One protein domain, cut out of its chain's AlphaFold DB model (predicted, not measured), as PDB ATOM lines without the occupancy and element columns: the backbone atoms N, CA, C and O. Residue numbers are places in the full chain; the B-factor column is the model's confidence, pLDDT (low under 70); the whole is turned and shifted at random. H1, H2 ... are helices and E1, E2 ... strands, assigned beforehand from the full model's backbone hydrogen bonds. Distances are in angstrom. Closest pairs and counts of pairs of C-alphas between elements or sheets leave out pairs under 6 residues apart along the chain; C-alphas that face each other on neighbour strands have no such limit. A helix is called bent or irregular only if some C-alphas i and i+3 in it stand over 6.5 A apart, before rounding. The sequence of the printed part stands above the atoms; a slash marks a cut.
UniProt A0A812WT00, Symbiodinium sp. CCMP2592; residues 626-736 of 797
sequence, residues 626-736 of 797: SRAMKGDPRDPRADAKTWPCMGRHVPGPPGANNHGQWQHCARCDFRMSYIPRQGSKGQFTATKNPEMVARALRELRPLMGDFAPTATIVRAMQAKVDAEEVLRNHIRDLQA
ATOM      1  N   SER A 626      -2.582 161.154 -50.578       84.38
ATOM      2  CA  SER A 626      -3.144 159.797 -50.483       84.38
ATOM      3  C   SER A 626      -2.374 158.912 -49.494       84.38
ATOM      4  O   SER A 626      -2.937 157.999 -48.898       84.38
ATOM      5  N   ARG A 627      -1.092 159.227 -49.272       83.44
ATOM      6  CA  ARG A 627      -0.179 158.546 -48.344       83.44
ATOM      7  C   ARG A 627       0.117 159.381 -47.091       83.44
ATOM      8  O   ARG A 627       1.160 159.202 -46.460       83.44
ATOM      9  N   ALA A 628      -0.766 160.317 -46.739       84.69
ATOM     10  CA  ALA A 628      -0.632 161.122 -45.529       84.69
ATOM     11  C   ALA A 628      -0.807 160.261 -44.263       84.69
ATOM     12  O   ALA A 628      -1.871 159.698 -44.012       84.69
ATOM     13  N   MET A 629       0.234 160.204 -43.434       83.94
ATOM     14  CA  MET A 629       0.217 159.547 -42.130       83.94
ATOM     15  C   MET A 629      -0.109 160.545 -41.016       83.94
ATOM     16  O   MET A 629       0.367 161.686 -41.015       83.94
ATOM     17  N   LYS A 630      -0.898 160.085 -40.043       85.75
ATOM     18  CA  LYS A 630      -1.118 160.758 -38.753       85.75
ATOM     19  C   LYS A 630       0.057 160.474 -37.804       85.75
ATOM     20  O   LYS A 630       0.946 159.692 -38.134       85.75
ATOM     21  N   GLY A 631       0.069 161.127 -36.645       83.81
ATOM     22  CA  GLY A 631       1.054 160.863 -35.595       83.81
ATOM     23  C   GLY A 631       1.032 159.421 -35.080       83.81
ATOM     24  O   GLY A 631      -0.005 158.760 -35.114       83.81
ATOM     25  N   ASP A 632       2.190 158.947 -34.620       84.44
ATOM     26  CA  ASP A 632       2.382 157.574 -34.141       84.44
ATOM     27  C   ASP A 632       1.688 157.376 -32.777       84.44
ATOM     28  O   ASP A 632       2.061 158.058 -31.818       84.44
ATOM     29  N   PRO A 633       0.697 156.469 -32.651       83.38
ATOM     30  CA  PRO A 633      -0.017 156.239 -31.395       83.38
ATOM     31  C   PRO A 633       0.836 155.542 -30.323       83.38
ATOM     32  O   PRO A 633       0.382 155.413 -29.193       83.38
ATOM     33  N   ARG A 634       2.048 155.076 -30.655       84.12
ATOM     34  CA  ARG A 634       2.992 154.481 -29.692       84.12
ATOM     35  C   ARG A 634       3.782 155.531 -28.914       84.12
ATOM     36  O   ARG A 634       4.408 155.201 -27.914       84.12
ATOM     37  N   ASP A 635       3.813 156.777 -29.386       85.06
ATOM     38  CA  ASP A 635       4.488 157.869 -28.690       85.06
ATOM     39  C   ASP A 635       3.665 158.258 -27.451       85.06
ATOM     40  O   ASP A 635       2.516 158.679 -27.614       85.06
ATOM     41  N   PRO A 636       4.211 158.200 -26.221       84.94
ATOM     42  CA  PRO A 636       3.435 158.466 -25.008       84.94
ATOM     43  C   PRO A 636       2.862 159.892 -24.966       84.94
ATOM     44  O   PRO A 636       1.948 160.167 -24.193       84.94
ATOM     45  N   ARG A 637       3.359 160.817 -25.802       86.50
ATOM     46  CA  ARG A 637       2.812 162.176 -25.941       86.50
ATOM     47  C   ARG A 637       1.469 162.222 -26.669       86.50
ATOM     48  O   ARG A 637       0.796 163.238 -26.529       86.50
ATOM     49  N   ALA A 638       1.105 161.193 -27.438       85.25
ATOM     50  CA  ALA A 638      -0.171 161.116 -28.150       85.25
ATOM     51  C   ALA A 638      -1.366 160.926 -27.194       85.25
ATOM     52  O   ALA A 638      -2.487 161.325 -27.513       85.25
ATOM     53  N   ASP A 639      -1.126 160.350 -26.012       84.88
ATOM     54  CA  ASP A 639      -2.163 160.059 -25.029       84.88
ATOM     55  C   ASP A 639      -2.777 161.312 -24.396       84.88
ATOM     56  O   ASP A 639      -2.099 162.233 -23.927       84.88
ATOM     57  N   ALA A 640      -4.105 161.284 -24.255       82.69
ATOM     58  CA  ALA A 640      -4.885 162.346 -23.619       82.69
ATOM     59  C   ALA A 640      -4.524 162.587 -22.138       82.69
ATOM     60  O   ALA A 640      -4.851 163.637 -21.590       82.69
ATOM     61  N   LYS A 641      -3.844 161.636 -21.482       82.62
ATOM     62  CA  LYS A 641      -3.437 161.724 -20.069       82.62
ATOM     63  C   LYS A 641      -2.006 162.249 -19.871       82.62
ATOM     64  O   LYS A 641      -1.631 162.544 -18.738       82.62
ATOM     65  N   THR A 642      -1.209 162.387 -20.933       84.38
ATOM     66  CA  THR A 642       0.239 162.619 -20.802       84.38
ATOM     67  C   THR A 642       0.622 164.100 -20.872       84.38
ATOM     68  O   THR A 642       0.307 164.832 -21.817       84.38
ATOM     69  N   TRP A 643       1.366 164.553 -19.862       84.44
ATOM     70  CA  TRP A 643       2.035 165.858 -19.853       84.44
ATOM     71  C   TRP A 643       3.106 165.902 -20.965       84.44
ATOM     72  O   TRP A 643       3.852 164.933 -21.105       84.44
ATOM     73  N   PRO A 644       3.203 166.971 -21.785       82.19
ATOM     74  CA  PRO A 644       2.797 168.345 -21.482       82.19
ATOM     75  C   PRO A 644       1.555 168.846 -22.236       82.19
ATOM     76  O   PRO A 644       1.223 170.020 -22.121       82.19
ATOM     77  N   CYS A 645       0.899 168.017 -23.056       84.12
ATOM     78  CA  CYS A 645      -0.209 168.464 -23.918       84.12
ATOM     79  C   CYS A 645      -1.566 167.832 -23.606       84.12
ATOM     80  O   CYS A 645      -2.570 168.392 -24.034       84.12
ATOM     81  N   MET A 646      -1.625 166.695 -22.898       84.50
ATOM     82  CA  MET A 646      -2.884 166.010 -22.567       84.50
ATOM     83  C   MET A 646      -3.762 165.802 -23.825       84.50
ATOM     84  O   MET A 646      -4.922 166.206 -23.882       84.50
ATOM     85  N   GLY A 647      -3.150 165.290 -24.902       81.31
ATOM     86  CA  GLY A 647      -3.745 165.136 -26.243       81.31
ATOM     87  C   GLY A 647      -4.043 166.434 -27.024       81.31
ATOM     88  O   GLY A 647      -4.275 166.388 -28.232       81.31
ATOM     89  N   ARG A 648      -4.019 167.618 -26.393       86.75
ATOM     90  CA  ARG A 648      -4.328 168.914 -27.031       86.75
ATOM     91  C   ARG A 648      -3.092 169.521 -27.701       86.75
ATOM     92  O   ARG A 648      -2.443 170.423 -27.176       86.75
ATOM     93  N   HIS A 649      -2.742 169.002 -28.874       87.94
ATOM     94  CA  HIS A 649      -1.563 169.441 -29.623       87.94
ATOM     95  C   HIS A 649      -1.788 170.732 -30.423       87.94
ATOM     96  O   HIS A 649      -2.719 170.831 -31.219       87.94
ATOM     97  N   VAL A 650      -0.876 171.697 -30.270       89.06
ATOM     98  CA  VAL A 650      -0.850 172.943 -31.055       89.06
ATOM     99  C   VAL A 650       0.060 172.753 -32.275       89.06
ATOM    100  O   VAL A 650       1.253 172.506 -32.076       89.06
ATOM    101  N   PRO A 651      -0.437 172.868 -33.521       89.25
ATOM    102  CA  PRO A 651       0.378 172.663 -34.718       89.25
ATOM    103  C   PRO A 651       1.479 173.726 -34.849       89.25
ATOM    104  O   PRO A 651       1.204 174.922 -34.890       89.25
ATOM    105  N   GLY A 652       2.737 173.286 -34.927       87.25
ATOM    106  CA  GLY A 652       3.884 174.143 -35.232       87.25
ATOM    107  C   GLY A 652       4.088 174.372 -36.737       87.25
ATOM    108  O   GLY A 652       3.342 173.826 -37.560       87.25
ATOM    109  N   PRO A 653       5.117 175.149 -37.126       88.69
ATOM    110  CA  PRO A 653       5.469 175.344 -38.531       88.69
ATOM    111  C   PRO A 653       5.855 174.006 -39.195       88.69
ATOM    112  O   PRO A 653       6.552 173.192 -38.576       88.69
ATOM    113  N   PRO A 654       5.414 173.743 -40.439       87.75
ATOM    114  CA  PRO A 654       5.735 172.505 -41.136       87.75
ATOM    115  C   PRO A 654       7.201 172.483 -41.592       87.75
ATOM    116  O   PRO A 654       7.705 173.451 -42.156       87.75
ATOM    117  N   GLY A 655       7.876 171.350 -41.395       87.75
ATOM    118  CA  GLY A 655       9.190 171.084 -41.983       87.75
ATOM    119  C   GLY A 655       9.046 170.280 -43.273       87.75
ATOM    120  O   GLY A 655       8.158 169.436 -43.373       87.75
ATOM    121  N   ALA A 656       9.903 170.519 -44.265       88.00
ATOM    122  CA  ALA A 656       9.848 169.820 -45.546       88.00
ATOM    123  C   ALA A 656      11.240 169.562 -46.136       88.00
ATOM    124  O   ALA A 656      12.173 170.336 -45.931       88.00
ATOM    125  N   ASN A 657      11.363 168.483 -46.908       86.06
ATOM    126  CA  ASN A 657      12.552 168.146 -47.693       86.06
ATOM    127  C   ASN A 657      12.148 167.544 -49.058       86.06
ATOM    128  O   ASN A 657      10.979 167.581 -49.447       86.06
ATOM    129  N   ASN A 658      13.106 166.964 -49.787       83.50
ATOM    130  CA  ASN A 658      12.885 166.355 -51.108       83.50
ATOM    131  C   ASN A 658      12.051 165.053 -51.086       83.50
ATOM    132  O   ASN A 658      11.688 164.553 -52.150       83.50
ATOM    133  N   HIS A 659      11.727 164.508 -49.908       82.69
ATOM    134  CA  HIS A 659      11.024 163.231 -49.736       82.69
ATOM    135  C   HIS A 659       9.638 163.375 -49.093       82.69
ATOM    136  O   HIS A 659       8.790 162.514 -49.310       82.69
ATOM    137  N   GLY A 660       9.385 164.453 -48.347       87.56
ATOM    138  CA  GLY A 660       8.104 164.692 -47.687       87.56
ATOM    139  C   GLY A 660       8.007 166.048 -46.989       87.56
ATOM    140  O   GLY A 660       8.906 166.889 -47.073       87.56
ATOM    141  N   GLN A 661       6.892 166.235 -46.291       89.44
ATOM    142  CA  GLN A 661       6.594 167.342 -45.388       89.44
ATOM    143  C   GLN A 661       5.978 166.781 -44.102       89.44
ATOM    144  O   GLN A 661       5.272 165.778 -44.137       89.44
ATOM    145  N   TRP A 662       6.242 167.403 -42.960       91.00
ATOM    146  CA  TRP A 662       5.780 166.950 -41.649       91.00
ATOM    147  C   TRP A 662       5.429 168.122 -40.744       91.00
ATOM    148  O   TRP A 662       5.953 169.226 -40.901       91.00
ATOM    149  N   GLN A 663       4.597 167.862 -39.742       91.31
ATOM    150  CA  GLN A 663       4.229 168.848 -38.733       91.31
ATOM    151  C   GLN A 663       4.423 168.272 -37.330       91.31
ATOM    152  O   GLN A 663       4.045 167.131 -37.062       91.31
ATOM    153  N   HIS A 664       5.024 169.059 -36.437       91.81
ATOM    154  CA  HIS A 664       5.203 168.707 -35.028       91.81
ATOM    155  C   HIS A 664       4.415 169.673 -34.134       91.81
ATOM    156  O   HIS A 664       4.190 170.828 -34.502       91.81
ATOM    157  N   CYS A 665       4.011 169.210 -32.952       91.19
ATOM    158  CA  CYS A 665       3.375 170.033 -31.932       91.19
ATOM    159  C   CYS A 665       4.368 171.070 -31.382       91.19
ATOM    160  O   CYS A 665       5.429 170.696 -30.883       91.19
ATOM    161  N   ALA A 666       3.998 172.353 -31.390       89.12
ATOM    162  CA  ALA A 666       4.831 173.469 -30.929       89.12
ATOM    163  C   ALA A 666       5.176 173.429 -29.422       89.12
ATOM    164  O   ALA A 666       6.116 174.095 -28.987       89.12
ATOM    165  N   ARG A 667       4.442 172.636 -28.629       87.31
ATOM    166  CA  ARG A 667       4.671 172.438 -27.187       87.31
ATOM    167  C   ARG A 667       5.481 171.174 -26.882       87.31
ATOM    168  O   ARG A 667       6.532 171.263 -26.262       87.31
ATOM    169  N   CYS A 668       5.027 170.002 -27.334       87.44
ATOM    170  CA  CYS A 668       5.625 168.718 -26.940       87.44
ATOM    171  C   CYS A 668       6.548 168.049 -27.974       87.44
ATOM    172  O   CYS A 668       7.024 166.952 -27.704       87.44
ATOM    173  N   ASP A 669       6.781 168.638 -29.153       89.19
ATOM    174  CA  ASP A 669       7.554 168.045 -30.268       89.19
ATOM    175  C   ASP A 669       7.051 166.661 -30.752       89.19
ATOM    176  O   ASP A 669       7.798 165.877 -31.341       89.19
ATOM    177  N   PHE A 670       5.786 166.319 -30.479       90.31
ATOM    178  CA  PHE A 670       5.118 165.141 -31.048       90.31
ATOM    179  C   PHE A 670       4.851 165.361 -32.542       90.31
ATOM    180  O   PHE A 670       4.411 166.446 -32.924       90.31
ATOM    181  N   ARG A 671       5.094 164.361 -33.398       89.75
ATOM    182  CA  ARG A 671       4.799 164.463 -34.836       89.75
ATOM    183  C   ARG A 671       3.312 164.234 -35.069       89.75
ATOM    184  O   ARG A 671       2.832 163.129 -34.888       89.75
ATOM    185  N   MET A 672       2.603 165.270 -35.506       89.31
ATOM    186  CA  MET A 672       1.156 165.236 -35.737       89.31
ATOM    187  C   MET A 672       0.802 164.684 -37.126       89.31
ATOM    188  O   MET A 672      -0.242 164.056 -37.290       89.31
ATOM    189  N   SER A 673       1.665 164.914 -38.123       89.38
ATOM    190  CA  SER A 673       1.461 164.448 -39.499       89.38
ATOM    191  C   SER A 673       2.770 164.272 -40.275       89.38
ATOM    192  O   SER A 673       3.782 164.924 -39.990       89.38
ATOM    193  N   TYR A 674       2.735 163.406 -41.290       90.31
ATOM    194  CA  TYR A 674       3.754 163.267 -42.331       90.31
ATOM    195  C   TYR A 674       3.082 163.005 -43.687       90.31
ATOM    196  O   TYR A 674       2.259 162.103 -43.807       90.31
ATOM    197  N   ILE A 675       3.454 163.761 -44.716       90.38
ATOM    198  CA  ILE A 675       2.967 163.621 -46.091       90.38
ATOM    199  C   ILE A 675       4.184 163.384 -47.001       90.38
ATOM    200  O   ILE A 675       5.022 164.283 -47.126       90.38
ATOM    201  N   PRO A 676       4.335 162.202 -47.627       88.81
ATOM    202  CA  PRO A 676       5.419 161.944 -48.574       88.81
ATOM    203  C   PRO A 676       5.262 162.766 -49.862       88.81
ATOM    204  O   PRO A 676       4.216 163.356 -50.134       88.81
ATOM    205  N   ARG A 677       6.305 162.788 -50.692       87.88
ATOM    206  CA  ARG A 677       6.252 163.303 -52.069       87.88
ATOM    207  C   ARG A 677       6.083 162.164 -53.069       87.88
ATOM    208  O   ARG A 677       6.517 161.035 -52.830       87.88
ATOM    209  N   GLN A 678       5.489 162.468 -54.219       84.12
ATOM    210  CA  GLN A 678       5.256 161.474 -55.267       84.12
ATOM    211  C   GLN A 678       6.565 160.769 -55.677       84.12
ATOM    212  O   GLN A 678       7.567 161.404 -56.017       84.12
ATOM    213  N   GLY A 679       6.564 159.435 -55.615       78.88
ATOM    214  CA  GLY A 679       7.736 158.599 -55.889       78.88
ATOM    215  C   GLY A 679       8.784 158.502 -54.765       78.88
ATOM    216  O   GLY A 679       9.857 157.951 -55.009       78.88
ATOM    217  N   SER A 680       8.536 158.998 -53.545       79.38
ATOM    218  CA  SER A 680       9.438 158.742 -52.409       79.38
ATOM    219  C   SER A 680       9.274 157.312 -51.872       79.38
ATOM    220  O   SER A 680       8.177 156.939 -51.441       79.38
ATOM    221  N   LYS A 681      10.373 156.539 -51.828       72.00
ATOM    222  CA  LYS A 681      10.397 155.139 -51.345       72.00
ATOM    223  C   LYS A 681       9.928 154.967 -49.891       72.00
ATOM    224  O   LYS A 681       9.376 153.927 -49.556       72.00
ATOM    225  N   GLY A 682      10.131 155.970 -49.034       61.69
ATOM    226  CA  GLY A 682       9.708 155.912 -47.632       61.69
ATOM    227  C   GLY A 682       8.185 155.830 -47.493       61.69
ATOM    228  O   GLY A 682       7.483 156.790 -47.813       61.69
ATOM    229  N   GLN A 683       7.685 154.689 -47.015       57.50
ATOM    230  CA  GLN A 683       6.314 154.539 -46.510       57.50
ATOM    231  C   GLN A 683       6.226 154.717 -44.991       57.50
ATOM    232  O   GLN A 683       5.181 155.134 -44.514       57.50
ATOM    233  N   PHE A 684       7.310 154.476 -44.249       54.19
ATOM    234  CA  PHE A 684       7.344 154.575 -42.789       54.19
ATOM    235  C   PHE A 684       8.241 155.725 -42.328       54.19
ATOM    236  O   PHE A 684       9.302 155.979 -42.903       54.19
ATOM    237  N   THR A 685       7.818 156.427 -41.279       57.09
ATOM    238  CA  THR A 685       8.661 157.381 -40.551       57.09
ATOM    239  C   THR A 685       9.523 156.665 -39.520       57.09
ATOM    240  O   THR A 685       9.071 155.698 -38.918       57.09
ATOM    241  N   ALA A 686      10.709 157.201 -39.223       61.84
ATOM    242  CA  ALA A 686      11.448 156.810 -38.025       61.84
ATOM    243  C   ALA A 686      10.619 157.129 -36.761       61.84
ATOM    244  O   ALA A 686      10.397 158.305 -36.445       61.84
ATOM    245  N   THR A 687      10.146 156.082 -36.084       68.62
ATOM    246  CA  THR A 687       9.501 156.133 -34.764       68.62
ATOM    247  C   THR A 687      10.567 156.373 -33.693       68.62
ATOM    248  O   THR A 687      11.610 155.721 -33.701       68.62
ATOM    249  N   LYS A 688      10.324 157.312 -32.769       78.31
ATOM    250  CA  LYS A 688      11.175 157.495 -31.579       78.31
ATOM    251  C   LYS A 688      10.871 156.385 -30.567       78.31
ATOM    252  O   LYS A 688       9.711 156.011 -30.421       78.31
ATOM    253  N   ASN A 689      11.885 155.883 -29.861       85.19
ATOM    254  CA  ASN A 689      11.689 154.877 -28.813       85.19
ATOM    255  C   ASN A 689      10.772 155.452 -27.704       85.19
ATOM    256  O   ASN A 689      11.126 156.487 -27.124       85.19
ATOM    257  N   PRO A 690       9.611 154.834 -27.406       84.94
ATOM    258  CA  PRO A 690       8.649 155.382 -26.452       84.94
ATOM    259  C   PRO A 690       9.212 155.502 -25.033       84.94
ATOM    260  O   PRO A 690       8.926 156.494 -24.369       84.94
ATOM    261  N   GLU A 691      10.077 154.579 -24.599       86.31
ATOM    262  CA  GLU A 691      10.699 154.632 -23.268       86.31
ATOM    263  C   GLU A 691      11.641 155.830 -23.118       86.31
ATOM    264  O   GLU A 691      11.627 156.518 -22.098       86.31
ATOM    265  N   MET A 692      12.399 156.153 -24.168       89.00
ATOM    266  CA  MET A 692      13.287 157.322 -24.189       89.00
ATOM    267  C   MET A 692      12.482 158.627 -24.134       89.00
ATOM    268  O   MET A 692      12.838 159.555 -23.406       89.00
ATOM    269  N   VAL A 693      11.341 158.681 -24.831       88.94
ATOM    270  CA  VAL A 693      10.412 159.820 -24.762       88.94
ATOM    271  C   VAL A 693       9.762 159.923 -23.375       88.94
ATOM    272  O   VAL A 693       9.718 161.017 -22.812       88.94
ATOM    273  N   ALA A 694       9.299 158.813 -22.793       89.25
ATOM    274  CA  ALA A 694       8.711 158.778 -21.453       89.25
ATOM    275  C   ALA A 694       9.723 159.206 -20.377       89.25
ATOM    276  O   ALA A 694       9.398 160.012 -19.501       89.25
ATOM    277  N   ARG A 695      10.970 158.731 -20.475       90.88
ATOM    278  CA  ARG A 695      12.090 159.133 -19.618       90.88
ATOM    279  C   ARG A 695      12.397 160.627 -19.749       90.88
ATOM    280  O   ARG A 695      12.452 161.312 -18.731       90.88
ATOM    281  N   ALA A 696      12.518 161.150 -20.969       90.25
ATOM    282  CA  ALA A 696      12.765 162.574 -21.206       90.25
ATOM    283  C   ALA A 696      11.656 163.474 -20.628       90.25
ATOM    284  O   ALA A 696      11.946 164.535 -20.081       90.25
ATOM    285  N   LEU A 697      10.388 163.052 -20.683       89.56
ATOM    286  CA  LEU A 697       9.283 163.775 -20.037       89.56
ATOM    287  C   LEU A 697       9.349 163.700 -18.504       89.56
ATOM    288  O   LEU A 697       9.054 164.692 -17.835       89.56
ATOM    289  N   ARG A 698       9.753 162.550 -17.948       90.88
ATOM    290  CA  ARG A 698       9.927 162.339 -16.502       90.88
ATOM    291  C   ARG A 698      11.033 163.225 -15.925       90.88
ATOM    292  O   ARG A 698      10.828 163.815 -14.871       90.88
ATOM    293  N   GLU A 699      12.158 163.358 -16.629       91.00
ATOM    294  CA  GLU A 699      13.270 164.245 -16.251       91.00
ATOM    295  C   GLU A 699      12.942 165.732 -16.472       91.00
ATOM    296  O   GLU A 699      13.338 166.574 -15.668       91.00
ATOM    297  N   LEU A 700      12.178 166.079 -17.516       90.38
ATOM    298  CA  LEU A 700      11.812 167.472 -17.798       90.38
ATOM    299  C   LEU A 700      10.769 168.043 -16.828       90.38
ATOM    300  O   LEU A 700      10.809 169.235 -16.527       90.38
ATOM    301  N   ARG A 701       9.822 167.225 -16.354       87.62
ATOM    302  CA  ARG A 701       8.711 167.684 -15.506       87.62
ATOM    303  C   ARG A 701       9.152 168.453 -14.243       87.62
ATOM    304  O   ARG A 701       8.625 169.547 -14.059       87.62
ATOM    305  N   PRO A 702      10.085 167.971 -13.393       89.06
ATOM    306  CA  PRO A 702      10.525 168.734 -12.222       89.06
ATOM    307  C   PRO A 702      11.294 170.013 -12.591       89.06
ATOM    308  O   PRO A 702      11.184 171.005 -11.882       89.06
ATOM    309  N   LEU A 703      12.022 170.022 -13.715       87.81
ATOM    310  CA  LEU A 703      12.808 171.180 -14.167       87.81
ATOM    311  C   LEU A 703      11.945 172.331 -14.710       87.81
ATOM    312  O   LEU A 703      12.392 173.473 -14.732       87.81
ATOM    313  N   MET A 704      10.725 172.038 -15.167       83.25
ATOM    314  CA  MET A 704       9.788 173.039 -15.693       83.25
ATOM    315  C   MET A 704       8.849 173.629 -14.629       83.25
ATOM    316  O   MET A 704       8.258 174.683 -14.873       83.25
ATOM    317  N   GLY A 705       8.674 172.957 -13.484       81.12
ATOM    318  CA  GLY A 705       7.668 173.325 -12.484       81.12
ATOM    319  C   GLY A 705       6.267 173.425 -13.102       81.12
ATOM    320  O   GLY A 705       5.808 172.504 -13.782       81.12
ATOM    321  N   ASP A 706       5.612 174.568 -12.907       77.44
ATOM    322  CA  ASP A 706       4.270 174.854 -13.434       77.44
ATOM    323  C   ASP A 706       4.249 175.285 -14.916       77.44
ATOM    324  O   ASP A 706       3.182 175.391 -15.527       77.44
ATOM    325  N   PHE A 707       5.407 175.540 -15.539       81.75
ATOM    326  CA  PHE A 707       5.467 176.099 -16.892       81.75
ATOM    327  C   PHE A 707       5.323 175.033 -17.992       81.75
ATOM    328  O   PHE A 707       6.047 174.040 -18.053       81.75
ATOM    329  N   ALA A 708       4.423 175.273 -18.950       78.94
ATOM    330  CA  ALA A 708       4.246 174.393 -20.106       78.94
ATOM    331  C   ALA A 708       5.417 174.537 -21.113       78.94
ATOM    332  O   ALA A 708       5.604 175.628 -21.663       78.94
ATOM    333  N   PRO A 709       6.175 173.464 -21.421       86.12
ATOM    334  CA  PRO A 709       7.379 173.544 -22.245       86.12
ATOM    335  C   PRO A 709       7.095 173.863 -23.720       86.12
ATOM    336  O   PRO A 709       5.976 173.730 -24.225       86.12
ATOM    337  N   THR A 710       8.160 174.256 -24.415       89.75
ATOM    338  CA  THR A 710       8.200 174.498 -25.865       89.75
ATOM    339  C   THR A 710       8.903 173.333 -26.563       89.75
ATOM    340  O   THR A 710       9.808 172.720 -25.993       89.75
ATOM    341  N   ALA A 711       8.550 173.045 -27.819       87.38
ATOM    342  CA  ALA A 711       9.105 171.920 -28.581       87.38
ATOM    343  C   ALA A 711      10.642 171.925 -28.677       87.38
ATOM    344  O   ALA A 711      11.255 170.864 -28.742       87.38
ATOM    345  N   THR A 712      11.275 173.101 -28.646       89.75
ATOM    346  CA  THR A 712      12.736 173.258 -28.567       89.75
ATOM    347  C   THR A 712      13.322 172.639 -27.296       89.75
ATOM    348  O   THR A 712      14.285 171.883 -27.382       89.75
ATOM    349  N   ILE A 713      12.707 172.894 -26.138       90.19
ATOM    350  CA  ILE A 713      13.119 172.371 -24.828       90.19
ATOM    351  C   ILE A 713      12.919 170.851 -24.782       90.19
ATOM    352  O   ILE A 713      13.825 170.116 -24.399       90.19
ATOM    353  N   VAL A 714      11.761 170.359 -25.241       89.44
ATOM    354  CA  VAL A 714      11.477 168.912 -25.271       89.44
ATOM    355  C   VAL A 714      12.442 168.171 -26.203       89.44
ATOM    356  O   VAL A 714      12.902 167.081 -25.870       89.44
ATOM    357  N   ARG A 715      12.806 168.771 -27.343       90.12
ATOM    358  CA  ARG A 715      13.789 168.203 -28.274       90.12
ATOM    359  C   ARG A 715      15.210 168.207 -27.707       90.12
ATOM    360  O   ARG A 715      15.927 167.235 -27.915       90.12
ATOM    361  N   ALA A 716      15.600 169.252 -26.974       91.25
ATOM    362  CA  ALA A 716      16.886 169.304 -26.278       91.25
ATOM    363  C   ALA A 716      16.980 168.241 -25.167       91.25
ATOM    364  O   ALA A 716      17.987 167.542 -25.075       91.25
ATOM    365  N   MET A 717      15.912 168.045 -24.384       91.31
ATOM    366  CA  MET A 717      15.860 166.985 -23.370       91.31
ATOM    367  C   MET A 717      15.910 165.581 -23.990       91.31
ATOM    368  O   MET A 717      16.580 164.701 -23.460       91.31
ATOM    369  N   GLN A 718      15.245 165.367 -25.130       89.31
ATOM    370  CA  GLN A 718      15.357 164.101 -25.863       89.31
ATOM    371  C   GLN A 718      16.797 163.863 -26.331       89.31
ATOM    372  O   GLN A 718      17.344 162.810 -26.037       89.31
ATOM    373  N   ALA A 719      17.460 164.866 -26.919       91.69
ATOM    374  CA  ALA A 719      18.866 164.751 -27.315       91.69
ATOM    375  C   ALA A 719      19.820 164.456 -26.133       91.69
ATOM    376  O   ALA A 719      20.748 163.671 -26.302       91.69
ATOM    377  N   LYS A 720      19.577 165.020 -24.936       94.06
ATOM    378  CA  LYS A 720      20.300 164.661 -23.696       94.06
ATOM    379  C   LYS A 720      20.121 163.179 -23.360       94.06
ATOM    380  O   LYS A 720      21.102 162.468 -23.174       94.06
ATOM    381  N   VAL A 721      18.873 162.717 -23.273       92.81
ATOM    382  CA  VAL A 721      18.550 161.343 -22.859       92.81
ATOM    383  C   VAL A 721      19.038 160.316 -23.887       92.81
ATOM    384  O   VAL A 721      19.581 159.287 -23.492       92.81
ATOM    385  N   ASP A 722      18.922 160.620 -25.183       89.25
ATOM    386  CA  ASP A 722      19.463 159.810 -26.279       89.25
ATOM    387  C   ASP A 722      21.001 159.708 -26.188       89.25
ATOM    388  O   ASP A 722      21.549 158.607 -26.259       89.25
ATOM    389  N   ALA A 723      21.708 160.823 -25.955       91.56
ATOM    390  CA  ALA A 723      23.168 160.840 -25.812       91.56
ATOM    391  C   ALA A 723      23.668 160.092 -24.562       91.56
ATOM    392  O   ALA A 723      24.685 159.402 -24.624       91.56
ATOM    393  N   GLU A 724      22.950 160.175 -23.438       93.50
ATOM    394  CA  GLU A 724      23.279 159.406 -22.233       93.50
ATOM    395  C   GLU A 724      23.180 157.894 -22.443       93.50
ATOM    396  O   GLU A 724      23.998 157.154 -21.899       93.50
ATOM    397  N   GLU A 725      22.200 157.408 -23.209       92.06
ATOM    398  CA  GLU A 725      22.077 155.967 -23.451       92.06
ATOM    399  C   GLU A 725      23.090 155.470 -24.492       92.06
ATOM    400  O   GLU A 725      23.595 154.359 -24.360       92.06
ATOM    401  N   VAL A 726      23.487 156.308 -25.460       92.56
ATOM    402  CA  VAL A 726      24.656 156.037 -26.319       92.56
ATOM    403  C   VAL A 726      25.931 155.906 -25.477       92.56
ATOM    404  O   VAL A 726      26.658 154.926 -25.630       92.56
ATOM    405  N   LEU A 727      26.162 156.814 -24.523       93.19
ATOM    406  CA  LEU A 727      27.294 156.720 -23.594       93.19
ATOM    407  C   LEU A 727      27.232 155.443 -22.732       93.19
ATOM    408  O   LEU A 727      28.252 154.786 -22.547       93.19
ATOM    409  N   ARG A 728      26.051 155.046 -22.242       93.69
ATOM    410  CA  ARG A 728      25.877 153.786 -21.492       93.69
ATOM    411  C   ARG A 728      26.098 152.537 -22.334       93.69
ATOM    412  O   ARG A 728      26.593 151.559 -21.786       93.69
ATOM    413  N   ASN A 729      25.743 152.552 -23.620       93.38
ATOM    414  CA  ASN A 729      26.099 151.468 -24.535       93.38
ATOM    415  C   ASN A 729      27.623 151.349 -24.607       93.38
ATOM    416  O   ASN A 729      28.144 150.330 -24.180       93.38
ATOM    417  N   HIS A 730      28.334 152.425 -24.955       92.44
ATOM    418  CA  HIS A 730      29.799 152.403 -25.023       92.44
ATOM    419  C   HIS A 730      30.480 152.000 -23.704       92.44
ATOM    420  O   HIS A 730      31.476 151.288 -23.735       92.44
ATOM    421  N   ILE A 731      29.939 152.389 -22.542       94.62
ATOM    422  CA  ILE A 731      30.446 151.928 -21.238       94.62
ATOM    423  C   ILE A 731      30.196 150.425 -21.036       94.62
ATOM    424  O   ILE A 731      31.086 149.740 -20.540       94.62
ATOM    425  N   ARG A 732      29.029 149.893 -21.428       94.69
ATOM    426  CA  ARG A 732      28.741 148.448 -21.371       94.69
ATOM    427  C   ARG A 732      29.609 147.648 -22.345       94.69
ATOM    428  O   ARG A 732      30.109 146.599 -21.960       94.69
ATOM    429  N   ASP A 733      29.827 148.158 -23.553       93.00
ATOM    430  CA  ASP A 733      30.678 147.538 -24.574       93.00
ATOM    431  C   ASP A 733      32.144 147.490 -24.093       93.00
ATOM    432  O   ASP A 733      32.795 146.447 -24.143       93.00
ATOM    433  N   LEU A 734      32.635 148.596 -23.518       90.44
ATOM    434  CA  LEU A 734      33.953 148.682 -22.884       90.44
ATOM    435  C   LEU A 734      34.072 147.709 -21.697       90.44
ATOM    436  O   LEU A 734      35.048 146.969 -21.597       90.44
ATOM    437  N   GLN A 735      33.072 147.669 -20.812       91.19
ATOM    438  CA  GLN A 735      33.040 146.740 -19.678       91.19
ATOM    439  C   GLN A 735      33.018 145.274 -20.122       91.19
ATOM    440  O   GLN A 735      33.664 144.458 -19.474       91.19
ATOM    441  N   ALA A 736      32.348 144.938 -21.230       89.88
ATOM    442  CA  ALA A 736      32.409 143.602 -21.814       89.88
ATOM    443  C   ALA A 736      33.830 143.265 -22.296       89.88
ATOM    444  O   ALA A 736      34.349 142.210 -21.944       89.88
TER     445      ALA A 736
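This is residues 626 to 736 of the 797 residues of a protein of Symbiodinium sp. CCMP2592 (UniProt A0A812WT00). A small two-stranded hairpin, E1 and E2, with long loops round it makes one part of the model, and two helices, H1 and H2, crossing obliquely make the other. The far part of H2, residues 726 to 736, sticks out as a free arm. The printed part has 111 residues, with E1, E2, H1 and H2 in that order along the chain and the two strands antiparallel. The class is mixed, helices and strands, with under half of the residues in named elements. It is only just compact, close to loose, with a radius of gyration of the C-alphas of 15.7 A, and flat, spanning 47 by 40 by 20 A.

Residues 629 to 630 pair antiparallel with residues 673 to 674 of E2, residues 671 to 676. E1, residues 660 to 664, forms a hairpin with E2, antiparallel at 172 degrees; N 661 and O 675 are 2.8 A apart, within hydrogen-bond range. H1, residues 690 to 704, is apart from E1. H2, residues 711 to 736, touches H1 with residues 714 to 722 alone, the closest C-alphas being those of Ala 696 and Gln 718, 5.5 A apart. H1 and H2 run opposite ways at a steep tilt of 59 degrees. Every O i to N i+4 pair is within hydrogen-bond range in H2, and 9 of 11 in H1.

E1 begins at C-alpha 660 (8.104, 164.692, -47.687) and spans 13.6 A; E2 spans 14.0 A. H1 spans 20.7 A and is irregular, but only just: C-alphas 699 and 702 are 6.6 A apart. H2 spans 37.3 A and ends at C-alpha 736 (32.409, 143.602, -21.814).

The C-alphas of Ser 626 and Gln 735, the two farthest apart, are 49.3 A apart. The printed part has no cut. The link from E2 to H1 is long, with 13 residues. Residues 682 to 687 have pLDDT under 70.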